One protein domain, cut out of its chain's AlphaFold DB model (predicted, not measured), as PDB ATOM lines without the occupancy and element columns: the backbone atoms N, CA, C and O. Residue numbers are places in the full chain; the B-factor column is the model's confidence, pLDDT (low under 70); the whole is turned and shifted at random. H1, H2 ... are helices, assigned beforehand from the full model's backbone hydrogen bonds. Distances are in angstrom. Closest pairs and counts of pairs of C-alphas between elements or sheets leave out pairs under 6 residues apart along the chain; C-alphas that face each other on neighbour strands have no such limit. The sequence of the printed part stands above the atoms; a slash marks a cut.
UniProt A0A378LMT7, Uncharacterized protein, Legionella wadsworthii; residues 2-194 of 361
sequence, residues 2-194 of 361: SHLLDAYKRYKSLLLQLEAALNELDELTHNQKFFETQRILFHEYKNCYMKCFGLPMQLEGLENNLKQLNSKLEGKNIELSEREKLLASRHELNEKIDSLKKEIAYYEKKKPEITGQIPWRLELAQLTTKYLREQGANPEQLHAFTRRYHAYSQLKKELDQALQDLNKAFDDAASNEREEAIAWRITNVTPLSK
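What this domain is: This is residues 2 to 194 of the 361 residues of an uncharacterized protein of Legionella wadsworthii (UniProt A0A378LMT7). Two long arms make a wide V: one is the helical hairpin of H2 and H3, the other has H1 and H5 side by side, with the shorter H6 folded back at their far end. Small H4 lies near the corner of the V. You have 193 printed residues, all helix in class, with six named helices, H1 to H6 in order, and no named strand. The whole is extended, radius of gyration of the C-alphas 30.6 A, and flat, spanning 93 by 51 by 23 A.

How they stand to each other: Start with H1, residues 2 to 29, which touches the hub H5, residues 139 to 174, opposite ways at a shallow tilt of 22 degrees; their closest C-alphas, Ala 7 and Leu 166, are 5.1 A apart. H2, residues 33 to 73, is about perpendicular to H1, at 80 degrees. H2 and H3, residues 80 to 117, form a hairpin at a shallow tilt of 27 degrees; look at their closest C-alphas, Cys 52 and Tyr 107, 6.0 A apart. H4, residues 124 to 134, only just touches H5, only at the corner, with 3 pairs of C-alphas within 8 A, the closest Thr 129 and Pro 139, 6.0 A. H6, residues 178 to 194, forms a hairpin with H5, closest at the C-alphas of Ala 174 and Ala 181, 5.6 A. H1, H5 and H6 are an up and down bundle, each running against the one before. Every O i to N i+4 pair is within hydrogen-bond range in H1, H4 and H5; H2 has 35 of 37, H3 32 of 34, H6 10 of 13.

Where its parts are: Find C-alpha 2 at (141.211, 242.113, 90.056), where H1 begins its 40.7 A. H2 measures 57.7 A, H3 54.4 A and H5 51.9 A; H6 ends at C-alpha 194, (143.387, 229.351, 110.504).

The domain as a whole: The farthest C-alphas, Ser 2 and Lys 76, are 93.4 A apart. The printed part has no cut and no long link. Look for pLDDT under 70 in 62 residues, among them 28 to 50 and 111 to 142.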
ATOM      1  N   SER A   2     141.875 243.274  90.715       74.38
ATOM      2  CA  SER A   2     141.211 242.113  90.056       74.38
ATOM      3  C   SER A   2     141.957 240.777  90.220       74.38
ATOM      4  O   SER A   2     141.369 239.797  90.665       74.38
ATOM      5  N   HIS A   3     143.269 240.748  89.958       79.44
ATOM      6  CA  HIS A   3     144.080 239.528  90.087       79.44
ATOM      7  C   HIS A   3     144.155 238.982  91.526       79.44
ATOM      8  O   HIS A   3     144.159 237.768  91.719       79.44
ATOM      9  N   LEU A   4     144.156 239.860  92.538       82.69
ATOM     10  CA  LEU A   4     144.129 239.475  93.956       82.69
ATOM     11  C   LEU A   4     142.799 238.803  94.325       82.69
ATOM     12  O   LEU A   4     142.782 237.768  94.992       82.69
ATOM     13  N   LEU A   5     141.683 239.368  93.853       85.44
ATOM     14  CA  LEU A   5     140.351 238.807  94.073       85.44
ATOM     15  C   LEU A   5     140.191 237.437  93.403       85.44
ATOM     16  O   LEU A   5     139.589 236.540  93.995       85.44
ATOM     17  N   ASP A   6     140.749 237.252  92.207       88.19
ATOM     18  CA  ASP A   6     140.686 235.977  91.487       88.19
ATOM     19  C   ASP A   6     141.547 234.893  92.153       88.19
ATOM     20  O   ASP A   6     141.066 233.778  92.380       88.19
ATOM     21  N   ALA A   7     142.777 235.228  92.568       86.88
ATOM     22  CA  ALA A   7     143.637 234.323  93.334       86.88
ATOM     23  C   ALA A   7     142.981 233.908  94.664       86.88
ATOM     24  O   ALA A   7     142.993 232.733  95.039       86.88
ATOM     25  N   TYR A   8     142.322 234.849  95.339       89.50
ATOM     26  CA  TYR A   8     141.585 234.587  96.571       89.50
ATOM     27  C   TYR A   8     140.371 233.686  96.370       89.50
ATOM     28  O   TYR A   8     140.190 232.731  97.128       89.50
ATOM     29  N   LYS A   9     139.545 233.946  95.349       90.25
ATOM     30  CA  LYS A   9     138.401 233.082  95.016       90.25
ATOM     31  C   LYS A   9     138.862 231.653  94.741       90.25
ATOM     32  O   LYS A   9     138.243 230.710  95.237       90.25
ATOM     33  N   ARG A  10     139.967 231.493  94.004       90.75
ATOM     34  CA  ARG A  10     140.575 230.187  93.721       90.75
ATOM     35  C   ARG A  10     141.052 229.496  95.001       90.75
ATOM     36  O   ARG A  10     140.653 228.361  95.242       90.75
ATOM     37  N   TYR A  11     141.827 230.183  95.840       89.94
ATOM     38  CA  TYR A  11     142.313 229.648  97.117       89.94
ATOM     39  C   TYR A  11     141.163 229.243  98.052       89.94
ATOM     40  O   TYR A  11     141.141 228.129  98.572       89.94
ATOM     41  N   LYS A  12     140.150 230.105  98.206       90.38
ATOM     42  CA  LYS A  12     138.956 229.826  99.018       90.38
ATOM     43  C   LYS A  12     138.190 228.603  98.508       90.38
ATOM     44  O   LYS A  12     137.781 227.770  99.311       90.38
ATOM     45  N   SER A  13     138.003 228.491  97.192       92.44
ATOM     46  CA  SER A  13     137.331 227.343  96.574       92.44
ATOM     47  C   SER A  13     138.089 226.038  96.830       92.44
ATOM     48  O   SER A  13     137.492 225.068  97.293       92.44
ATOM     49  N   LEU A  14     139.408 226.029  96.614       90.50
ATOM     50  CA  LEU A  14     140.249 224.853  96.856       90.50
ATOM     51  C   LEU A  14     140.261 224.444  98.332       90.50
ATOM     52  O   LEU A  14     140.213 223.254  98.626       90.50
ATOM     53  N   LEU A  15     140.263 225.402  99.264       87.56
ATOM     54  CA  LEU A  15     140.225 225.098 100.697       87.56
ATOM     55  C   LEU A  15     138.910 224.415 101.105       87.56
ATOM     56  O   LEU A  15     138.931 223.467 101.886       87.56
ATOM     57  N   LEU A  16     137.774 224.868 100.563       88.69
ATOM     58  CA  LEU A  16     136.472 224.233 100.799       88.69
ATOM     59  C   LEU A  16     136.403 222.828 100.186       88.69
ATOM     60  O   LEU A  16     135.865 221.913 100.804       88.69
ATOM     61  N   GLN A  17     136.977 222.636  98.996       89.38
ATOM     62  CA  GLN A  17     137.072 221.313  98.372       89.38
ATOM     63  C   GLN A  17     137.976 220.367  99.172       89.38
ATOM     64  O   GLN A  17     137.633 219.199  99.342       89.38
ATOM     65  N   LEU A  18     139.101 220.863  99.699       86.44
ATOM     66  CA  LEU A  18     140.009 220.085 100.541       86.44
ATOM     67  C   LEU A  18     139.324 219.632 101.836       86.44
ATOM     68  O   LEU A  18     139.470 218.481 102.239       86.44
ATOM     69  N   GLU A  19     138.559 220.518 102.472       84.94
ATOM     70  CA  GLU A  19     137.768 220.192 103.662       84.94
ATOM     71  C   GLU A  19     136.696 219.138 103.366       84.94
ATOM     72  O   GLU A  19     136.563 218.174 104.117       84.94
ATOM     73  N   ALA A  20     135.964 219.281 102.258       86.50
ATOM     74  CA  ALA A  20     134.977 218.290 101.843       86.50
ATOM     75  C   ALA A  20     135.630 216.919 101.594       86.50
ATOM     76  O   ALA A  20     135.152 215.913 102.111       86.50
ATOM     77  N   ALA A  21     136.762 216.882 100.884       83.94
ATOM     78  CA  ALA A  21     137.514 215.650 100.640       83.94
ATOM     79  C   ALA A  21     138.031 215.008 101.940       83.94
ATOM     80  O   ALA A  21     138.058 213.785 102.064       83.94
ATOM     81  N   LEU A  22     138.425 215.822 102.921       80.94
ATOM     82  CA  LEU A  22     138.842 215.348 104.237       80.94
ATOM     83  C   LEU A  22     137.675 214.751 105.028       80.94
ATOM     84  O   LEU A  22     137.845 213.716 105.662       80.94
ATOM     85  N   ASN A  23     136.494 215.366 104.970       81.44
ATOM     86  CA  ASN A  23     135.299 214.824 105.615       81.44
ATOM     87  C   ASN A  23     134.868 213.498 104.968       81.44
ATOM     88  O   ASN A  23     134.550 212.553 105.678       81.44
ATOM     89  N   GLU A  24     134.954 213.377 103.638       79.69
ATOM     90  CA  GLU A  24     134.721 212.101 102.944       79.69
ATOM     91  C   GLU A  24     135.729 211.013 103.366       79.69
ATOM     92  O   GLU A  24     135.381 209.834 103.455       79.69
ATOM     93  N   LEU A  25     136.990 211.382 103.624       77.06
ATOM     94  CA  LEU A  25     137.987 210.461 104.178       77.06
ATOM     95  C   LEU A  25     137.653 210.062 105.622       77.06
ATOM     96  O   LEU A  25     137.776 208.881 105.959       77.06
ATOM     97  N   ASP A  26     137.199 211.017 106.438       72.44
ATOM     98  CA  ASP A  26     136.780 210.798 107.829       72.44
ATOM     99  C   ASP A  26     135.562 209.850 107.893       72.44
ATOM    100  O   ASP A  26     135.522 208.940 108.718       72.44
ATOM    101  N   GLU A  27     134.608 209.974 106.968       71.94
ATOM    102  CA  GLU A  27     133.461 209.062 106.841       71.94
ATOM    103  C   GLU A  27     133.885 207.636 106.457       71.94
ATOM    104  O   GLU A  27     133.387 206.656 107.016       71.94
ATOM    105  N   LEU A  28     134.844 207.497 105.535       67.94
ATOM    106  CA  LEU A  28     135.368 206.188 105.136       67.94
ATOM    107  C   LEU A  28     136.178 205.520 106.253       67.94
ATOM    108  O   LEU A  28     136.139 204.294 106.388       67.94
ATOM    109  N   THR A  29     136.881 206.310 107.065       60.06
ATOM    110  CA  THR A  29     137.626 205.826 108.233       60.06
ATOM    111  C   THR A  29     136.757 205.608 109.460       60.06
ATOM    112  O   THR A  29     137.164 204.806 110.290       60.06
ATOM    113  N   HIS A  30     135.557 206.195 109.567       52.75
ATOM    114  CA  HIS A  30     134.606 205.910 110.655       52.75
ATOM    115  C   HIS A  30     134.219 204.415 110.735       52.75
ATOM    116  O   HIS A  30     133.829 203.919 111.790       52.75
ATOM    117  N   ASN A  31     134.491 203.637 109.679       53.44
ATOM    118  CA  ASN A  31     134.607 202.172 109.716       53.44
ATOM    119  C   ASN A  31     135.937 201.696 110.376       53.44
ATOM    120  O   ASN A  31     136.628 200.809 109.868       53.44
ATOM    121  N   GLN A  32     136.301 202.299 111.519       52.72
ATOM    122  CA  GLN A  32     137.651 202.370 112.120       52.72
ATOM    123  C   GLN A  32     138.332 201.030 112.409       52.72
ATOM    124  O   GLN A  32     139.562 200.947 112.398       52.72
ATOM    125  N   LYS A  33     137.562 199.964 112.654       55.19
ATOM    126  CA  LYS A  33     138.115 198.674 113.099       55.19
ATOM    127  C   LYS A  33     139.125 198.090 112.111       55.19
ATOM    128  O   LYS A  33     140.097 197.477 112.542       55.19
ATOM    129  N   PHE A  34     138.932 198.308 110.810       58.12
ATOM    130  CA  PHE A  34     139.841 197.810 109.780       58.12
ATOM    131  C   PHE A  34     141.226 198.470 109.863       58.12
ATOM    132  O   PHE A  34     142.228 197.777 110.034       58.12
ATOM    133  N   PHE A  35     141.288 199.803 109.784       56.50
ATOM    134  CA  PHE A  35     142.560 200.531 109.766       56.50
ATOM    135  C   PHE A  35     143.291 200.456 111.106       56.50
ATOM    136  O   PHE A  35     144.513 200.316 111.117       56.50
ATOM    137  N   GLU A  36     142.555 200.462 112.219       58.62
ATOM    138  CA  GLU A  36     143.130 200.331 113.559       58.62
ATOM    139  C   GLU A  36     143.790 198.957 113.752       58.62
ATOM    140  O   GLU A  36     144.944 198.875 114.168       58.62
ATOM    141  N   THR A  37     143.112 197.877 113.343       57.72
ATOM    142  CA  THR A  37     143.664 196.513 113.412       57.72
ATOM    143  C   THR A  37     144.916 196.374 112.545       57.72
ATOM    144  O   THR A  37     145.929 195.837 112.990       57.72
ATOM    145  N   GLN A  38     144.894 196.908 111.320       59.22
ATOM    146  CA  GLN A  38     146.049 196.861 110.418       59.22
ATOM    147  C   GLN A  38     147.231 197.695 110.934       59.22
ATOM    148  O   GLN A  38     148.386 197.286 110.798       59.22
ATOM    149  N   ARG A  39     146.955 198.838 111.575       59.22
ATOM    150  CA  ARG A  39     147.973 199.678 112.208       59.22
ATOM    151  C   ARG A  39     148.642 198.959 113.375       59.22
ATOM    152  O   ARG A  39     149.874 198.945 113.427       59.22
ATOM    153  N   ILE A  40     147.860 198.353 114.270       62.12
ATOM    154  CA  ILE A  40     148.363 197.584 115.419       62.12
ATOM    155  C   ILE A  40     149.260 196.443 114.928       62.12
ATOM    156  O   ILE A  40     150.425 196.373 115.315       62.12
ATOM    157  N   LEU A  41     148.772 195.639 113.980       58.62
ATOM    158  CA  LEU A  41     149.536 194.532 113.400       58.62
ATOM    159  C   LEU A  41     150.836 195.011 112.736       58.62
ATOM    160  O   LEU A  41     151.901 194.434 112.954       58.62
ATOM    161  N   PHE A  42     150.807 196.109 111.973       60.59
ATOM    162  CA  PHE A  42     152.021 196.680 111.383       60.59
ATOM    163  C   PHE A  42     153.051 197.095 112.445       60.59
ATOM    164  O   PHE A  42     154.251 196.877 112.248       60.59
ATOM    165  N   HIS A  43     152.609 197.678 113.562       63.22
ATOM    166  CA  HIS A  43     153.494 198.069 114.661       63.22
ATOM    167  C   HIS A  43     154.085 196.841 115.359       63.22
ATOM    168  O   HIS A  43     155.299 196.784 115.566       63.22
ATOM    169  N   GLU A  44     153.266 195.830 115.643       61.19
ATOM    170  CA  GLU A  44     153.706 194.556 116.217       61.19
ATOM    171  C   GLU A  44     154.716 193.843 115.315       61.19
ATOM    172  O   GLU A  44     155.767 193.410 115.789       61.19
ATOM    173  N   TYR A  45     154.476 193.816 114.001       64.12
ATOM    174  CA  TYR A  45     155.442 193.309 113.032       64.12
ATOM    175  C   TYR A  45     156.733 194.105 113.034       64.12
ATOM    176  O   TYR A  45     157.803 193.515 113.084       64.12
ATOM    177  N   LYS A  46     156.661 195.438 112.928       61.75
ATOM    178  CA  LYS A  46     157.860 196.279 112.869       61.75
ATOM    179  C   LYS A  46     158.714 196.035 114.107       61.75
ATOM    180  O   LYS A  46     159.923 195.875 113.980       61.75
ATOM    181  N   ASN A  47     158.084 195.934 115.271       65.62
ATOM    182  CA  ASN A  47     158.758 195.622 116.521       65.62
ATOM    183  C   ASN A  47     159.354 194.210 116.503       65.62
ATOM    184  O   ASN A  47     160.539 194.057 116.792       65.62
ATOM    185  N   CYS A  48     158.584 193.199 116.092       64.81
ATOM    186  CA  CYS A  48     159.057 191.820 115.985       64.81
ATOM    187  C   CYS A  48     160.223 191.693 115.001       64.81
ATOM    188  O   CYS A  48     161.222 191.063 115.318       64.81
ATOM    189  N   TYR A  49     160.140 192.327 113.832       63.25
ATOM    190  CA  TYR A  49     161.189 192.352 112.819       63.25
ATOM    191  C   TYR A  49     162.437 193.050 113.364       63.25
ATOM    192  O   TYR A  49     163.506 192.453 113.402       63.25
ATOM    193  N   MET A  50     162.313 194.278 113.875       68.31
ATOM    194  CA  MET A  50     163.452 194.999 114.453       68.31
ATOM    195  C   MET A  50     164.126 194.208 115.579       68.31
ATOM    196  O   MET A  50     165.349 194.207 115.665       68.31
ATOM    197  N   LYS A  51     163.357 193.487 116.400       73.12
ATOM    198  CA  LYS A  51     163.885 192.608 117.449       73.12
ATOM    199  C   LYS A  51     164.528 191.337 116.880       73.12
ATOM    200  O   LYS A  51     165.640 191.012 117.273       73.12
ATOM    201  N   CYS A  52     163.916 190.682 115.896       68.69
ATOM    202  CA  CYS A  52     164.470 189.494 115.235       68.69
ATOM    203  C   CYS A  52     165.786 189.760 114.497       68.69
ATOM    204  O   CYS A  52     166.566 188.835 114.335       68.69
ATOM    205  N   PHE A  53     166.022 190.981 114.013       66.81
ATOM    206  CA  PHE A  53     167.267 191.329 113.315       66.81
ATOM    207  C   PHE A  53     168.264 192.066 114.219       66.81
ATOM    208  O   PHE A  53     169.468 191.874 114.086       66.81
ATOM    209  N   GLY A  54     167.782 192.875 115.164       70.69
ATOM    210  CA  GLY A  54     168.629 193.641 116.078       70.69
ATOM    211  C   GLY A  54     169.169 192.828 117.256       70.69
ATOM    212  O   GLY A  54     170.324 193.016 117.634       70.69
ATOM    213  N   LEU A  55     168.375 191.916 117.830       76.19
ATOM    214  CA  LEU A  55     168.810 191.118 118.981       76.19
ATOM    215  C   LEU A  55     169.922 190.115 118.628       76.19
ATOM    216  O   LEU A  55     170.860 190.029 119.417       76.19
ATOM    217  N   PRO A  56     169.915 189.415 117.472       77.25
ATOM    218  CA  PRO A  56     171.039 188.553 117.099       77.25
ATOM    219  C   PRO A  56     172.362 189.310 116.947       77.25
ATOM    220  O   PRO A  56     173.388 188.814 117.394       77.25
ATOM    221  N   MET A  57     172.345 190.537 116.408       78.56
ATOM    222  CA  MET A  57     173.552 191.376 116.347       78.56
ATOM    223  C   MET A  57     174.046 191.781 117.744       78.56
ATOM    224  O   MET A  57     175.248 191.797 118.003       78.56
ATOM    225  N   GLN A  58     173.128 192.105 118.662       78.62
ATOM    226  CA  GLN A  58     173.481 192.398 120.055       78.62
ATOM    227  C   GLN A  58     174.044 191.161 120.765       78.62
ATOM    228  O   GLN A  58     175.022 191.274 121.505       78.62
ATOM    229  N   LEU A  59     173.463 189.987 120.507       81.62
ATOM    230  CA  LEU A  59     173.949 188.713 121.019       81.62
ATOM    231  C   LEU A  59     175.358 188.415 120.499       81.62
ATOM    232  O   LEU A  59     176.236 188.123 121.302       81.62
ATOM    233  N   GLU A  60     175.600 188.559 119.196       82.06
ATOM    234  CA  GLU A  60     176.918 188.353 118.587       82.06
ATOM    235  C   GLU A  60     177.978 189.277 119.208       82.06
ATOM    236  O   GLU A  60     179.076 188.835 119.556       82.06
ATOM    237  N   GLY A  61     177.639 190.552 119.434       83.44
ATOM    238  CA  GLY A  61     178.515 191.498 120.128       83.44
ATOM    239  C   GLY A  61     178.855 191.062 121.557       83.44
ATOM    240  O   GLY A  61     180.017 191.116 121.965       83.44
ATOM    241  N   LEU A  62     177.868 190.580 122.316       81.56
ATOM    242  CA  LEU A  62     178.082 190.089 123.680       81.56
ATOM    243  C   LEU A  62     178.840 188.760 123.722       81.56
ATOM    244  O   LEU A  62     179.685 188.587 124.595       81.56
ATOM    245  N   GLU A  63     178.606 187.850 122.778       83.00
ATOM    246  CA  GLU A  63     179.355 186.595 122.662       83.00
ATOM    247  C   GLU A  63     180.820 186.852 122.296       83.00
ATOM    248  O   GLU A  63     181.717 186.194 122.827       83.00
ATOM    249  N   ASN A  64     181.096 187.853 121.459       85.44
ATOM    250  CA  ASN A  64     182.461 188.288 121.171       85.44
ATOM    251  C   ASN A  64     183.133 188.917 122.398       85.44
ATOM    252  O   ASN A  64     184.284 188.593 122.696       85.44
ATOM    253  N   ASN A  65     182.410 189.740 123.163       83.69
ATOM    254  CA  ASN A  65     182.909 190.277 124.432       83.69
ATOM    255  C   ASN A  65     183.183 189.163 125.452       83.69
ATOM    256  O   ASN A  65     184.211 189.188 126.128       83.69
ATOM    257  N   LEU A  66     182.310 188.153 125.530       85.88
ATOM    258  CA  LEU A  66     182.498 186.982 126.383       85.88
ATOM    259  C   LEU A  66     183.728 186.167 125.959       85.88
ATOM    260  O   LEU A  66     184.507 185.761 126.818       85.88
ATOM    261  N   LYS A  67     183.947 185.963 124.651       85.19
ATOM    262  CA  LYS A  67     185.157 185.302 124.129       85.19
ATOM    263  C   LYS A  67     186.419 186.051 124.546       85.19
ATOM    264  O   LYS A  67     187.318 185.442 125.113       85.19
ATOM    265  N   GLN A  68     186.458 187.369 124.339       84.94
ATOM    266  CA  GLN A  68     187.592 188.198 124.754       84.94
ATOM    267  C   GLN A  68     187.820 188.145 126.270       84.94
ATOM    268  O   GLN A  68     188.962 188.070 126.721       84.94
ATOM    269  N   LEU A  69     186.744 188.158 127.063       85.19
ATOM    270  CA  LEU A  69     186.819 188.060 128.518       85.19
ATOM    271  C   LEU A  69     187.354 186.695 128.977       85.19
ATOM    272  O   LEU A  69     188.201 186.641 129.866       85.19
ATOM    273  N   ASN A  70     186.910 185.603 128.353       84.62
ATOM    274  CA  ASN A  70     187.410 184.258 128.638       84.62
ATOM    275  C   ASN A  70     188.890 184.114 128.264       84.62
ATOM    276  O   ASN A  70     189.662 183.607 129.073       84.62
ATOM    277  N   SER A  71     189.312 184.641 127.110       82.38
ATOM    278  CA  SER A  71     190.731 184.651 126.731       82.38
ATOM    279  C   SER A  71     191.592 185.432 127.724       82.38
ATOM    280  O   SER A  71     192.721 185.033 127.996       82.38
ATOM    281  N   LYS A  72     191.065 186.519 128.310       81.12
ATOM    282  CA  LYS A  72     191.747 187.209 129.414       81.12
ATOM    283  C   LYS A  72     191.855 186.288 130.626       81.12
ATOM    284  O   LYS A  72     192.957 186.069 131.095       81.12
ATOM    285  N   LEU A  73     190.754 185.686 131.079       79.12
ATOM    286  CA  LEU A  73     190.730 184.785 132.244       79.12
ATOM    287  C   LEU A  73     191.660 183.555 132.135       79.12
ATOM    288  O   LEU A  73     192.072 183.026 133.167       79.12
ATOM    289  N   GLU A  74     191.993 183.098 130.925       78.25
ATOM    290  CA  GLU A  74     192.943 181.998 130.676       78.25
ATOM    291  C   GLU A  74     194.424 182.410 130.816       78.25
ATOM    292  O   GLU A  74     195.310 181.551 130.885       78.25
ATOM    293  N   GLY A  75     194.711 183.712 130.898       73.38
ATOM    294  CA  GLY A  75     196.055 184.243 131.106       73.38
ATOM    295  C   GLY A  75     196.668 183.755 132.422       73.38
ATOM    296  O   GLY A  75     196.084 183.896 133.495       73.38
ATOM    297  N   LYS A  76     197.883 183.194 132.355       55.59
ATOM    298  CA  LYS A  76     198.526 182.518 133.500       55.59
ATOM    299  C   LYS A  76     198.999 183.448 134.634       55.59
ATOM    300  O   LYS A  76     199.346 182.933 135.688       55.59
ATOM    301  N   ASN A  77     198.961 184.774 134.456       67.50
ATOM    302  CA  ASN A  77     199.461 185.771 135.418       67.50
ATOM    303  C   ASN A  77     198.421 186.869 135.708       67.50
ATOM    304  O   ASN A  77     198.666 188.039 135.425       67.50
ATOM    305  N   ILE A  78     197.249 186.499 136.231       73.62
ATOM    306  CA  ILE A  78     196.220 187.462 136.660       73.62
ATOM    307  C   ILE A  78     196.114 187.447 138.180       73.62
ATOM    308  O   ILE A  78     195.994 186.377 138.783       73.62
ATOM    309  N   GLU A  79     196.139 188.635 138.785       77.81
ATOM    310  CA  GLU A  79     195.946 188.810 140.222       77.81
ATOM    311  C   GLU A  79     194.559 188.326 140.659       77.81
ATOM    312  O   GLU A  79     193.559 188.487 139.960       77.81
ATOM    313  N   LEU A  80     194.480 187.729 141.847       76.44
ATOM    314  CA  LEU A  80     193.276 187.029 142.303       76.44
ATOM    315  C   LEU A  80     192.056 187.966 142.422       76.44
ATOM    316  O   LEU A  80     190.954 187.593 142.028       76.44
ATOM    317  N   SER A  81     192.271 189.212 142.850       78.06
ATOM    318  CA  SER A  81     191.231 190.245 142.955       78.06
ATOM    319  C   SER A  81     190.711 190.722 141.588       78.06
ATOM    320  O   SER A  81     189.524 191.010 141.425       78.06
ATOM    321  N   GLU A  82     191.579 190.784 140.577       79.81
ATOM    322  CA  GLU A  82     191.192 191.094 139.201       79.81
ATOM    323  C   GLU A  82     190.441 189.912 138.581       79.81
ATOM    324  O   GLU A  82     189.406 190.094 137.938       79.81
ATOM    325  N   ARG A  83     190.884 188.684 138.869       79.00
ATOM    326  CA  ARG A  83     190.202 187.459 138.449       79.00
ATOM    327  C   ARG A  83     188.775 187.380 138.992       79.00
ATOM    328  O   ARG A  83     187.876 187.024 138.236       79.00
ATOM    329  N   GLU A  84     188.538 187.745 140.250       80.69
ATOM    330  CA  GLU A  84     187.190 187.779 140.842       80.69
ATOM    331  C   GLU A  84     186.267 188.794 140.148       80.69
ATOM    332  O   GLU A  84     185.132 188.460 139.801       80.69
ATOM    333  N   LYS A  85     186.763 190.002 139.843       82.31
ATOM    334  CA  LYS A  85     186.004 191.021 139.087       82.31
ATOM    335  C   LYS A  85     185.681 190.576 137.662       82.31
ATOM    336  O   LYS A  85     184.573 190.807 137.172       82.31
ATOM    337  N   LEU A  86     186.633 189.925 136.994       81.88
ATOM    338  CA  LEU A  86     186.426 189.357 135.664       81.88
ATOM    339  C   LEU A  86     185.431 188.186 135.699       81.88
ATOM    340  O   LEU A  86     184.616 188.068 134.788       81.88
ATOM    341  N   LEU A  87     185.434 187.358 136.749       81.25
ATOM    342  CA  LEU A  87     184.457 186.278 136.931       81.25
ATOM    343  C   LEU A  87     183.042 186.806 137.206       81.25
ATOM    344  O   LEU A  87     182.093 186.276 136.629       81.25
ATOM    345  N   ALA A  88     182.895 187.865 138.009       82.25
ATOM    346  CA  ALA A  88     181.612 188.543 138.210       82.25
ATOM    347  C   ALA A  88     181.096 189.163 136.900       82.25
ATOM    348  O   ALA A  88     179.961 188.926 136.498       82.25
ATOM    349  N   SER A  89     181.975 189.845 136.160       82.56
ATOM    350  CA  SER A  89     181.646 190.412 134.843       82.56
ATOM    351  C   SER A  89     181.260 189.325 133.832       82.56
ATOM    352  O   SER A  89     180.364 189.516 133.011       82.56
ATOM    353  N   ARG A  90     181.904 188.150 133.904       85.75
ATOM    354  CA  ARG A  90     181.549 186.976 133.096       85.75
ATOM    355  C   ARG A  90     180.168 186.455 133.467       85.75
ATOM    356  O   ARG A  90     179.402 186.111 132.573       85.75
ATOM    357  N   HIS A  91     179.852 186.391 134.758       85.69
ATOM    358  CA  HIS A  91     178.536 185.974 135.224       85.69
ATOM    359  C   HIS A  91     177.442 186.924 134.719       85.69
ATOM    360  O   HIS A  91     176.465 186.451 134.141       85.69
ATOM    361  N   GLU A  92     177.624 188.238 134.848       84.38
ATOM    362  CA  GLU A  92     176.657 189.228 134.353       84.38
ATOM    363  C   GLU A  92     176.491 189.179 132.827       84.38
ATOM    364  O   GLU A  92     175.381 189.314 132.307       84.38
ATOM    365  N   LEU A  93     177.588 188.987 132.084       83.94
ATOM    366  CA  LEU A  93     177.528 188.814 130.632       83.94
ATOM    367  C   LEU A  93     176.780 187.537 130.250       83.94
ATOM    368  O   LEU A  93     175.964 187.583 129.334       83.94
ATOM    369  N   ASN A  94     177.012 186.430 130.958       84.06
ATOM    370  CA  ASN A  94     176.291 185.181 130.730       84.06
ATOM    371  C   ASN A  94     174.791 185.335 131.011       84.06
ATOM    372  O   ASN A  94     173.989 184.912 130.188       84.06
ATOM    373  N   GLU A  95     174.391 186.013 132.091       88.62
ATOM    374  CA  GLU A  95     172.969 186.280 132.365       88.62
ATOM    375  C   GLU A  95     172.318 187.148 131.281       88.62
ATOM    376  O   GLU A  95     171.193 186.878 130.852       88.62
ATOM    377  N   LYS A  96     173.029 188.172 130.790       84.00
ATOM    378  CA  LYS A  96     172.563 189.011 129.674       84.00
ATOM    379  C   LYS A  96     172.444 188.213 128.378       84.00
ATOM    380  O   LYS A  96     171.454 188.371 127.667       84.00
ATOM    381  N   ILE A  97     173.413 187.347 128.087       84.38
ATOM    382  CA  ILE A  97     173.396 186.441 126.932       84.38
ATOM    383  C   ILE A  97     172.221 185.467 127.034       84.38
ATOM    384  O   ILE A  97     171.480 185.322 126.068       84.38
ATOM    385  N   ASP A  98     171.996 184.852 128.193       86.50
ATOM    386  CA  ASP A  98     170.895 183.909 128.404       86.50
ATOM    387  C   ASP A  98     169.530 184.595 128.307       86.50
ATOM    388  O   ASP A  98     168.595 184.053 127.713       86.50
ATOM    389  N   SER A  99     169.412 185.813 128.840       86.00
ATOM    390  CA  SER A  99     168.215 186.644 128.703       86.00
ATOM    391  C   SER A  99     167.939 186.995 127.237       86.00
ATOM    392  O   SER A  99     166.832 186.772 126.745       86.00
ATOM    393  N   LEU A 100     168.958 187.444 126.497       80.00
ATOM    394  CA  LEU A 100     168.831 187.757 125.072       80.00
ATOM    395  C   LEU A 100     168.549 186.521 124.226       80.00
ATOM    396  O   LEU A 100     167.745 186.607 123.307       80.00
ATOM    397  N   LYS A 101     169.131 185.359 124.541       83.12
ATOM    398  CA  LYS A 101     168.810 184.088 123.874       83.12
ATOM    399  C   LYS A 101     167.348 183.705 124.079       83.12
ATOM    400  O   LYS A 101     166.693 183.300 123.123       83.12
ATOM    401  N   LYS A 102     166.808 183.885 125.289       85.62
ATOM    402  CA  LYS A 102     165.375 183.686 125.566       85.62
ATOM    403  C   LYS A 102     164.506 184.693 124.812       85.62
ATOM    404  O   LYS A 102     163.479 184.305 124.261       85.62
ATOM    405  N   GLU A 103     164.915 185.960 124.754       81.38
ATOM    406  CA  GLU A 103     164.200 187.010 124.019       81.38
ATOM    407  C   GLU A 103     164.218 186.743 122.502       81.38
ATOM    408  O   GLU A 103     163.178 186.822 121.852       81.38
ATOM    409  N   ILE A 104     165.364 186.340 121.944       80.06
ATOM    410  CA  ILE A 104     165.512 185.916 120.547       80.06
ATOM    411  C   ILE A 104     164.618 184.715 120.275       80.06
ATOM    412  O   ILE A 104     163.801 184.795 119.370       80.06
ATOM    413  N   ALA A 105     164.680 183.658 121.087       82.69
ATOM    414  CA  ALA A 105     163.838 182.477 120.908       82.69
ATOM    415  C   ALA A 105     162.337 182.817 120.975       82.69
ATOM    416  O   ALA A 105     161.536 182.281 120.208       82.69
ATOM    417  N   TYR A 106     161.942 183.743 121.854       84.50
ATOM    418  CA  TYR A 106     160.571 184.246 121.919       84.50
ATOM    419  C   TYR A 106     160.166 184.967 120.628       84.50
ATOM    420  O   TYR A 106     159.111 184.664 120.069       84.50
ATOM    421  N   TYR A 107     160.993 185.886 120.123       75.00
ATOM    422  CA  TYR A 107     160.690 186.607 118.886       75.00
ATOM    423  C   TYR A 107     160.829 185.739 117.636       75.00
ATOM    424  O   TYR A 107     160.054 185.919 116.708       75.00
ATOM    425  N   GLU A 108     161.726 184.757 117.607       75.69
ATOM    426  CA  GLU A 108     161.832 183.762 116.539       75.69
ATOM    427  C   GLU A 108     160.622 182.839 116.503       75.69
ATOM    428  O   GLU A 108     160.187 182.474 115.416       75.69
ATOM    429  N   LYS A 109     160.034 182.511 117.659       79.81
ATOM    430  CA  LYS A 109     158.775 181.763 117.737       79.81
ATOM    431  C   LYS A 109     157.569 182.624 117.359       79.81
ATOM    432  O   LYS A 109     156.696 182.169 116.625       79.81
ATOM    433  N   LYS A 110     157.540 183.883 117.806       71.69
ATOM    434  CA  LYS A 110     156.498 184.848 117.427       71.69
ATOM    435  C   LYS A 110     156.590 185.288 115.975       71.69
ATOM    436  O   LYS A 110     155.576 185.666 115.403       71.69
ATOM    437  N   LYS A 111     157.773 185.249 115.367       66.00
ATOM    438  CA  LYS A 111     157.991 185.691 113.992       66.00
ATOM    439  C   LYS A 111     157.086 184.927 113.027       66.00
ATOM    440  O   LYS A 111     156.327 185.624 112.383       66.00
ATOM    441  N   PRO A 112     157.058 183.580 112.969       61.53
ATOM    442  CA  PRO A 112     156.096 182.808 112.185       61.53
ATOM    443  C   PRO A 112     154.633 183.162 112.456       61.53
ATOM    444  O   PRO A 112     153.875 183.305 111.505       61.53
ATOM    445  N   GLU A 113     154.240 183.336 113.723       62.91
ATOM    446  CA  GLU A 113     152.863 183.680 114.113       62.91
ATOM    447  C   GLU A 113     152.467 185.057 113.565       62.91
ATOM    448  O   GLU A 113     151.448 185.199 112.897       62.91
ATOM    449  N   ILE A 114     153.327 186.055 113.759       54.28
ATOM    450  CA  ILE A 114     153.136 187.431 113.298       54.28
ATOM    451  C   ILE A 114     153.307 187.526 111.772       54.28
ATOM    452  O   ILE A 114     152.572 188.254 111.124       54.28
ATOM    453  N   THR A 115     154.225 186.782 111.149       51.88
ATOM    454  CA  THR A 115     154.390 186.745 109.683       51.88
ATOM    455  C   THR A 115     153.270 185.974 108.994       51.88
ATOM    456  O   THR A 115     152.909 186.313 107.876       51.88
ATOM    457  N   GLY A 116     152.704 184.957 109.650       49.28
ATOM    458  CA  GLY A 116     151.546 184.212 109.161       49.28
ATOM    459  C   GLY A 116     150.247 185.005 109.310       49.28
ATOM    460  O   GLY A 116     149.366 184.902 108.464       49.28
ATOM    461  N   GLN A 117     150.155 185.847 110.344       45.34
ATOM    462  CA  GLN A 117     149.055 186.798 110.547       45.34
ATOM    463  C   GLN A 117     149.208 188.079 109.716       45.34
ATOM    464  O   GLN A 117     148.233 188.805 109.523       45.34
ATOM    465  N   ILE A 118     150.416 188.374 109.223       49.56
ATOM    466  CA  ILE A 118     150.724 189.605 108.491       49.56
ATOM    467  C   ILE A 118     151.346 189.255 107.136       49.56
ATOM    468  O   ILE A 118     152.573 189.186 107.000       49.56
ATOM    469  N   PRO A 119     150.502 189.064 106.111       45.75
ATOM    470  CA  PRO A 119     150.924 188.659 104.774       45.75
ATOM    471  C   PRO A 119     151.693 189.787 104.067       45.75
ATOM    472  O   PRO A 119     151.103 190.680 103.457       45.75
ATOM    473  N   TRP A 120     153.023 189.825 104.174       46.03
ATOM    474  CA  TRP A 120     153.781 191.023 103.806       46.03
ATOM    475  C   TRP A 120     154.266 191.115 102.339       46.03
ATOM    476  O   TRP A 120     154.886 190.234 101.756       46.03
ATOM    477  N   ARG A 121     154.087 192.342 101.828       42.28
ATOM    478  CA  ARG A 121     154.784 193.152 100.791       42.28
ATOM    479  C   ARG A 121     154.670 192.816  99.306       42.28
ATOM    480  O   ARG A 121     154.555 193.778  98.552       42.28
ATOM    481  N   LEU A 122     154.646 191.564  98.874       37.94
ATOM    482  CA  LEU A 122     154.369 191.215  97.462       37.94
ATOM    483  C   LEU A 122     153.006 190.546  97.326       37.94
ATOM    484  O   LEU A 122     152.232 190.865  96.429       37.94
ATOM    485  N   GLU A 123     152.669 189.741  98.324       43.47
ATOM    486  CA  GLU A 123     151.347 189.167  98.495       43.47
ATOM    487  C   GLU A 123     150.349 190.142  99.119       43.47
ATOM    488  O   GLU A 123     149.163 189.888  99.058       43.47
ATOM    489  N   LEU A 124     150.769 191.283  99.677       42.69
ATOM    490  CA  LEU A 124     149.862 192.178 100.407       42.69
ATOM    491  C   LEU A 124     148.739 192.734  99.522       42.69
ATOM    492  O   LEU A 124     147.650 192.937 100.011       42.69
ATOM    493  N   ALA A 125     148.926 192.927  98.222       43.72
ATOM    494  CA  ALA A 125     147.814 193.280  97.336       43.72
ATOM    495  C   ALA A 125     146.794 192.126  97.205       43.72
ATOM    496  O   ALA A 125     145.610 192.302  97.482       43.72
ATOM    497  N   GLN A 126     147.291 190.926  96.904       44.62
ATOM    498  CA  GLN A 126     146.492 189.725  96.640       44.62
ATOM    499  C   GLN A 126     145.846 189.145  97.908       44.62
ATOM    500  O   GLN A 126     144.678 188.761  97.915       44.62
ATOM    501  N   LEU A 127     146.593 189.125  99.008       41.09
ATOM    502  CA  LEU A 127     146.184 188.662 100.325       41.09
ATOM    503  C   LEU A 127     145.441 189.734 101.115       41.09
ATOM    504  O   LEU A 127     144.594 189.350 101.904       41.09
ATOM    505  N   THR A 128     145.632 191.041 100.872       47.47
ATOM    506  CA  THR A 128     144.684 192.041 101.404       47.47
ATOM    507  C   THR A 128     143.337 191.840 100.732       47.47
ATOM    508  O   THR A 128     142.356 191.708 101.439       47.47
ATOM    509  N   THR A 129     143.257 191.673  99.407       47.47
ATOM    510  CA  THR A 129     141.984 191.348  98.737       47.47
ATOM    511  C   THR A 129     141.369 190.031  99.246       47.47
ATOM    512  O   THR A 129     140.155 189.970  99.438       47.47
ATOM    513  N   LYS A 130     142.176 188.989  99.500       45.88
ATOM    514  CA  LYS A 130     141.715 187.690 100.032       45.88
ATOM    515  C   LYS A 130     141.258 187.768 101.499       45.88
ATOM    516  O   LYS A 130     140.153 187.347 101.807       45.88
ATOM    517  N   TYR A 131     142.054 188.380 102.373       43.50
ATOM    518  CA  TYR A 131     141.744 188.595 103.790       43.50
ATOM    519  C   TYR A 131     140.554 189.549 103.980       43.50
ATOM    520  O   TYR A 131     139.723 189.335 104.854       43.50
ATOM    521  N   LEU A 132     140.415 190.563 103.118       46.09
ATOM    522  CA  LEU A 132     139.240 191.437 103.043       46.09
ATOM    523  C   LEU A 132     137.966 190.630 102.723       46.09
ATOM    524  O   LEU A 132     136.969 190.765 103.428       46.09
ATOM    525  N   ARG A 133     138.016 189.717 101.738       48.12
ATOM    526  CA  ARG A 133     136.900 188.794 101.441       48.12
ATOM    527  C   ARG A 133     136.580 187.860 102.616       48.12
ATOM    528  O   ARG A 133     135.409 187.601 102.864       48.12
ATOM    529  N   GLU A 134     137.595 187.364 103.323       42.91
ATOM    530  CA  GLU A 134     137.449 186.390 104.419       42.91
ATOM    531  C   GLU A 134     136.991 187.018 105.753       42.91
ATOM    532  O   GLU A 134     136.289 186.366 106.518       42.91
ATOM    533  N   GLN A 135     137.331 188.284 106.026       41.59
ATOM    534  CA  GLN A 135     136.965 189.012 107.258       41.59
ATOM    535  C   GLN A 135     135.801 190.003 107.065       41.59
ATOM    536  O   GLN A 135     135.523 190.823 107.939       41.59
ATOM    537  N   GLY A 136     135.121 189.954 105.914       36.84
ATOM    538  CA  GLY A 136     133.933 190.766 105.625       36.84
ATOM    539  C   GLY A 136     134.195 192.261 105.398       36.84
ATOM    540  O   GLY A 136     133.248 193.041 105.328       36.84
ATOM    541  N   ALA A 137     135.456 192.679 105.269       49.69
ATOM    542  CA  ALA A 137     135.819 194.053 104.933       49.69
ATOM    543  C   ALA A 137     135.868 194.209 103.406       49.69
ATOM    544  O   ALA A 137     136.523 193.444 102.710       49.69
ATOM    545  N   ASN A 138     135.160 195.187 102.847       57.53
ATOM    546  CA  ASN A 138     134.934 195.243 101.404       57.53
ATOM    547  C   ASN A 138     136.169 195.833 100.670       57.53
ATOM    548  O   ASN A 138     136.537 196.976 100.946       57.53
ATOM    549  N   PRO A 139     136.807 195.132  99.702       60.22
ATOM    550  CA  PRO A 139     137.859 195.687  98.832       60.22
ATOM    551  C   PRO A 139     137.504 197.020  98.165       60.22
ATOM    552  O   PRO A 139     138.387 197.824  97.857       60.22
ATOM    553  N   GLU A 140     136.215 197.287  97.974       67.81
ATOM    554  CA  GLU A 140     135.708 198.565  97.484       67.81
ATOM    555  C   GLU A 140     135.945 199.712  98.475       67.81
ATOM    556  O   GLU A 140     136.182 200.831  98.033       67.81
ATOM    557  N   GLN A 141     135.957 199.462  99.790       69.25
ATOM    558  CA  GLN A 141     136.230 200.481 100.810       69.25
ATOM    559  C   GLN A 141     137.694 200.918 100.792       69.25
ATOM    560  O   GLN A 141     137.965 202.116 100.791       69.25
ATOM    561  N   LEU A 142     138.642 199.975 100.706       69.38
ATOM    562  CA  LEU A 142     140.065 200.309 100.558       69.38
ATOM    563  C   LEU A 142     140.313 201.053  99.240       69.38
ATOM    564  O   LEU A 142     141.022 202.055  99.214       69.38
ATOM    565  N   HIS A 143     139.678 200.608  98.155       73.75
ATOM    566  CA  HIS A 143     139.765 201.299  96.875       73.75
ATOM    567  C   HIS A 143     139.185 202.721  96.934       73.75
ATOM    568  O   HIS A 143     139.825 203.664  96.462       73.75
ATOM    569  N   ALA A 144     137.999 202.886  97.528       76.00
ATOM    570  CA  ALA A 144     137.355 204.179  97.720       76.00
ATOM    571  C   ALA A 144     138.228 205.100  98.574       76.00
ATOM    572  O   ALA A 144     138.444 206.249  98.195       76.00
ATOM    573  N   PHE A 145     138.795 204.574  99.660       76.12
ATOM    574  CA  PHE A 145     139.718 205.294 100.526       76.12
ATOM    575  C   PHE A 145     140.953 205.771  99.758       76.12
ATOM    576  O   PHE A 145     141.221 206.969  99.722       76.12
ATOM    577  N   THR A 146     141.668 204.877  99.066       73.38
ATOM    578  CA  THR A 146     142.861 205.255  98.292       73.38
ATOM    579  C   THR A 146     142.531 206.267  97.193       73.38
ATOM    580  O   THR A 146     143.290 207.210  96.978       73.38
ATOM    581  N   ARG A 147     141.379 206.136  96.523       79.12
ATOM    582  CA  ARG A 147     140.927 207.110  95.517       79.12
ATOM    583  C   ARG A 147     140.688 208.492  96.128       79.12
ATOM    584  O   ARG A 147     141.159 209.485  95.580       79.12
ATOM    585  N   ARG A 148     139.961 208.563  97.247       80.12
ATOM    586  CA  ARG A 148     139.688 209.826  97.954       80.12
ATOM    587  C   ARG A 148     140.967 210.440  98.517       80.12
ATOM    588  O   ARG A 148     141.135 211.651  98.452       80.12
ATOM    589  N   TYR A 149     141.903 209.608  98.963       79.56
ATOM    590  CA  TYR A 149     143.203 210.047  99.455       79.56
ATOM    591  C   TYR A 149     144.040 210.710  98.355       79.56
ATOM    592  O   TYR A 149     144.607 211.781  98.564       79.56
ATOM    593  N   HIS A 150     144.072 210.121  97.156       77.94
ATOM    594  CA  HIS A 150     144.743 210.733  96.004       77.94
ATOM    595  C   HIS A 150     144.113 212.066  95.609       77.94
ATOM    596  O   HIS A 150     144.838 213.027  95.360       77.94
ATOM    597  N   ALA A 151     142.779 212.147  95.605       81.56
ATOM    598  CA  ALA A 151     142.072 213.401  95.353       81.56
ATOM    599  C   ALA A 151     142.427 214.469  96.403       81.56
ATOM    600  O   ALA A 151     142.765 215.592  96.039       81.56
ATOM    601  N   TYR A 152     142.442 214.102  97.688       84.12
ATOM    602  CA  TYR A 152     142.881 214.973  98.778       84.12
ATOM    603  C   TYR A 152     144.334 215.446  98.597       84.12
ATOM    604  O   TYR A 152     144.607 216.640  98.687       84.12
ATOM    605  N   SER A 153     145.268 214.541  98.287       79.88
ATOM    606  CA  SER A 153     146.683 214.888  98.085       79.88
ATOM    607  C   SER A 153     146.881 215.831  96.895       79.88
ATOM    608  O   SER A 153     147.675 216.770  96.977       79.88
ATOM    609  N   GLN A 154     146.139 215.619  95.807       84.06
ATOM    610  CA  GLN A 154     146.165 216.501  94.645       84.06
ATOM    611  C   GLN A 154     145.601 217.889  94.982       84.06
ATOM    612  O   GLN A 154     146.259 218.890  94.702       84.06
ATOM    613  N   LEU A 155     144.446 217.953  95.654       84.69
ATOM    614  CA  LEU A 155     143.860 219.208  96.135       84.69
ATOM    615  C   LEU A 155     144.809 219.955  97.073       84.69
ATOM    616  O   LEU A 155     144.908 221.174  96.989       84.69
ATOM    617  N   LYS A 156     145.545 219.243  97.935       83.81
ATOM    618  CA  LYS A 156     146.538 219.850  98.827       83.81
ATOM    619  C   LYS A 156     147.671 220.510  98.037       83.81
ATOM    620  O   LYS A 156     147.970 221.671  98.293       83.81
ATOM    621  N   LYS A 157     148.225 219.833  97.026       84.44
ATOM    622  CA  LYS A 157     149.246 220.420  96.133       84.44
ATOM    623  C   LYS A 157     148.727 221.651  95.388       84.44
ATOM    624  O   LYS A 157     149.426 222.655  95.289       84.44
ATOM    625  N   GLU A 158     147.504 221.580  94.862       87.25
ATOM    626  CA  GLU A 158     146.871 222.704  94.162       87.25
ATOM    627  C   GLU A 158     146.588 223.881  95.099       87.25
ATOM    628  O   GLU A 158     146.775 225.034  94.710       87.25
ATOM    629  N   LEU A 159     146.175 223.601  96.337       87.94
ATOM    630  CA  LEU A 159     145.965 224.605  97.372       87.94
ATOM    631  C   LEU A 159     147.279 225.282  97.770       87.94
ATOM    632  O   LEU A 159     147.304 226.505  97.895       87.94
ATOM    633  N   ASP A 160     148.361 224.516  97.928       85.25
ATOM    634  CA  ASP A 160     149.691 225.047  98.241       85.25
ATOM    635  C   ASP A 160     150.174 225.991  97.128       85.25
ATOM    636  O   ASP A 160     150.659 227.088  97.412       85.25
ATOM    637  N   GLN A 161     149.952 225.625  95.860       89.69
ATOM    638  CA  GLN A 161     150.233 226.510  94.729       89.69
ATOM    639  C   GLN A 161     149.337 227.758  94.738       89.69
ATOM    640  O   GLN A 161     149.824 228.871  94.559       89.69
ATOM    641  N   ALA A 162     148.034 227.609  94.986       87.88
ATOM    642  CA  ALA A 162     147.110 228.742  95.036       87.88
ATOM    643  C   ALA A 162     147.429 229.713  96.186       87.88
ATOM    644  O   ALA A 162     147.221 230.917  96.045       87.88
ATOM    645  N   LEU A 163     147.953 229.212  97.307       86.44
ATOM    646  CA  LEU A 163     148.436 230.039  98.410       86.44
ATOM    647  C   LEU A 163     149.667 230.857  98.000       86.44
ATOM    648  O   LEU A 163     149.754 232.037  98.337       86.44
ATOM    649  N   GLN A 164     150.600 230.257  97.255       88.94
ATOM    650  CA  GLN A 164     151.747 230.979  96.693       88.94
ATOM    651  C   GLN A 164     151.294 232.067  95.711       88.94
ATOM    652  O   GLN A 164     151.731 233.212  95.833       88.94
ATOM    653  N   ASP A 165     150.377 231.734  94.798       88.12
ATOM    654  CA  ASP A 165     149.807 232.677  93.829       88.12
ATOM    655  C   ASP A 165     149.100 233.849  94.543       88.12
ATOM    656  O   ASP A 165     149.262 235.007  94.158       88.12
ATOM    657  N   LEU A 166     148.350 233.562  95.616       86.94
ATOM    658  CA  LEU A 166     147.666 234.563  96.437       86.94
ATOM    659  C   LEU A 166     148.650 235.486  97.163       86.94
ATOM    660  O   LEU A 166     148.447 236.698  97.169       86.94
ATOM    661  N   ASN A 167     149.704 234.931  97.765       86.38
ATOM    662  CA  ASN A 167     150.736 235.729  98.428       86.38
ATOM    663  C   ASN A 167     151.444 236.648  97.427       86.38
ATOM    664  O   ASN A 167     151.593 237.833  97.699       86.38
ATOM    665  N   LYS A 168     151.775 236.139  96.236       88.19
ATOM    666  CA  LYS A 168     152.372 236.948  95.168       88.19
ATOM    667  C   LYS A 168     151.449 238.088  94.726       88.19
ATOM    668  O   LYS A 168     151.870 239.239  94.689       88.19
ATOM    669  N   ALA A 169     150.178 237.791  94.453       85.44
ATOM    670  CA  ALA A 169     149.198 238.809  94.068       85.44
ATOM    671  C   ALA A 169     148.961 239.851  95.176       85.44
ATOM    672  O   ALA A 169     148.634 241.004  94.888       85.44
ATOM    673  N   PHE A 170     149.107 239.448  96.442       85.19
ATOM    674  CA  PHE A 170     149.047 240.350  97.586       85.19
ATOM    675  C   PHE A 170     150.253 241.288  97.632       85.19
ATOM    676  O   PHE A 170     150.063 242.489  97.801       85.19
ATOM    677  N   ASP A 171     151.464 240.762  97.454       84.62
ATOM    678  CA  ASP A 171     152.691 241.563  97.450       84.62
ATOM    679  C   ASP A 171     152.662 242.606  96.316       84.62
ATOM    680  O   ASP A 171     152.951 243.786  96.539       84.62
ATOM    681  N   ASP A 172     152.181 242.207  95.133       82.94
ATOM    682  CA  ASP A 172     151.986 243.097  93.984       82.94
ATOM    683  C   ASP A 172     150.941 244.198  94.271       82.94
ATOM    684  O   ASP A 172     151.131 245.362  93.909       82.94
ATOM    685  N   ALA A 173     149.838 243.874  94.958       77.31
ATOM    686  CA  ALA A 173     148.805 244.846  95.330       77.31
ATOM    687  C   ALA A 173     149.264 245.806  96.443       77.31
ATOM    688  O   ALA A 173     149.008 247.007  96.370       77.31
ATOM    689  N   ALA A 174     149.981 245.296  97.447       72.31
ATOM    690  CA  ALA A 174     150.482 246.079  98.573       72.31
ATOM    691  C   ALA A 174     151.540 247.113  98.155       72.31
ATOM    692  O   ALA A 174     151.714 248.118  98.845       72.31
ATOM    693  N   SER A 175     152.221 246.895  97.025       70.94
ATOM    694  CA  SER A 175     153.125 247.886  96.429       70.94
ATOM    695  C   SER A 175     152.404 249.131  95.881       70.94
ATOM    696  O   SER A 175     153.020 250.191  95.810       70.94
ATOM    697  N   ASN A 176     151.105 249.026  95.564       64.75
ATOM    698  CA  ASN A 176     150.302 250.086  94.941       64.75
ATOM    699  C   ASN A 176     149.259 250.709  95.898       64.75
ATOM    700  O   ASN A 176     149.041 251.914  95.846       64.75
ATOM    701  N   GLU A 177     148.646 249.923  96.797       62.50
ATOM    702  CA  GLU A 177     147.563 250.341  97.720       62.50
ATOM    703  C   GLU A 177     147.725 249.660  99.102       62.50
ATOM    704  O   GLU A 177     146.938 248.809  99.527       62.50
ATOM    705  N   ARG A 178     148.819 249.989  99.803       67.12
ATOM    706  CA  ARG A 178     149.351 249.224 100.950       67.12
ATOM    707  C   ARG A 178     148.388 249.041 102.130       67.12
ATOM    708  O   ARG A 178     148.285 247.935 102.656       67.12
ATOM    709  N   GLU A 179     147.711 250.096 102.576       74.50
ATOM    710  CA  GLU A 179     146.862 250.047 103.780       74.50
ATOM    711  C   GLU A 179     145.549 249.289 103.540       74.50
ATOM    712  O   GLU A 179     145.165 248.439 104.350       74.50
ATOM    713  N   GLU A 180     144.907 249.518 102.392       75.50
ATOM    714  CA  GLU A 180     143.672 248.832 101.999       75.50
ATOM    715  C   GLU A 180     143.916 247.334 101.764       75.50
ATOM    716  O   GLU A 180     143.154 246.489 102.245       75.50
ATOM    717  N   ALA A 181     145.036 246.985 101.120       70.25
ATOM    718  CA  ALA A 181     145.435 245.596 100.930       70.25
ATOM    719  C   ALA A 181     145.611 244.869 102.277       70.25
ATOM    720  O   ALA A 181     145.071 243.775 102.468       70.25
ATOM    721  N   ILE A 182     146.319 245.471 103.243       77.50
ATOM    722  CA  ILE A 182     146.564 244.866 104.563       77.50
ATOM    723  C   ILE A 182     145.252 244.631 105.323       77.50
ATOM    724  O   ILE A 182     145.023 243.516 105.808       77.50
ATOM    725  N   ALA A 183     144.367 245.630 105.390       81.81
ATOM    726  CA  ALA A 183     143.064 245.494 106.043       81.81
ATOM    727  C   ALA A 183     142.211 244.390 105.391       81.81
ATOM    728  O   ALA A 183     141.584 243.566 106.074       81.81
ATOM    729  N   TRP A 184     142.250 244.308 104.059       83.44
ATOM    730  CA  TRP A 184     141.555 243.276 103.302       83.44
ATOM    731  C   TRP A 184     142.109 241.870 103.580       83.44
ATOM    732  O   TRP A 184     141.327 240.939 103.791       83.44
ATOM    733  N   ARG A 185     143.438 241.698 103.660       81.50
ATOM    734  CA  ARG A 185     144.086 240.412 103.987       81.50
ATOM    735  C   ARG A 185     143.724 239.932 105.384       81.50
ATOM    736  O   ARG A 185     143.410 238.752 105.554       81.50
ATOM    737  N   ILE A 186     143.732 240.835 106.367       82.19
ATOM    738  CA  ILE A 186     143.334 240.517 107.743       82.19
ATOM    739  C   ILE A 186     141.910 239.956 107.753       82.19
ATOM    740  O   ILE A 186     141.681 238.885 108.318       82.19
ATOM    741  N   THR A 187     140.996 240.632 107.056       85.06
ATOM    742  CA  THR A 187     139.570 240.291 107.005       85.06
ATOM    743  C   THR A 187     139.293 238.991 106.240       85.06
ATOM    744  O   THR A 187     138.477 238.182 106.675       85.06
ATOM    745  N   ASN A 188     139.972 238.759 105.112       79.44
ATOM    746  CA  ASN A 188     139.594 237.708 104.161       79.44
ATOM    747  C   ASN A 188     140.511 236.477 104.182       79.44
ATOM    748  O   ASN A 188     140.033 235.352 104.053       79.44
ATOM    749  N   VAL A 189     141.823 236.658 104.345       80.56
ATOM    750  CA  VAL A 189     142.808 235.568 104.217       80.56
ATOM    751  C   VAL A 189     143.083 234.907 105.566       80.56
ATOM    752  O   VAL A 189     143.125 233.680 105.645       80.56
ATOM    753  N   THR A 190     143.188 235.687 106.646       79.50
ATOM    754  CA  THR A 190     143.471 235.166 108.000       79.50
ATOM    755  C   THR A 190     142.504 234.067 108.457       79.50
ATOM    756  O   THR A 190     142.981 233.055 108.979       79.50
ATOM    757  N   PRO A 191     141.171 234.188 108.262       86.31
ATOM    758  CA  PRO A 191     140.242 233.123 108.642       86.31
ATOM    759  C   PRO A 191     140.492 231.820 107.871       86.31
ATOM    760  O   PRO A 191     140.435 230.736 108.449       86.31
ATOM    761  N   LEU A 192     140.828 231.919 106.581       81.31
ATOM    762  CA  LEU A 192     141.121 230.759 105.737       81.31
ATOM    763  C   LEU A 192     142.438 230.082 106.138       81.31
ATOM    764  O   LEU A 192     142.517 228.859 106.158       81.31
ATOM    765  N   SER A 193     143.461 230.856 106.507       79.88
ATOM    766  CA  SER A 193     144.727 230.309 107.012       79.88
ATOM    767  C   SER A 193     144.550 229.562 108.337       79.88
ATOM    768  O   SER A 193     145.122 228.489 108.506       79.88
ATOM    769  N   LYS A 194     143.720 230.071 109.260       84.50
ATOM    770  CA  LYS A 194     143.387 229.351 110.504       84.50
ATOM    771  C   LYS A 194     142.699 228.015 110.217       84.50
ATOM    772  O   LYS A 194     143.102 226.994 110.764       84.50
TER     773      LYS A 194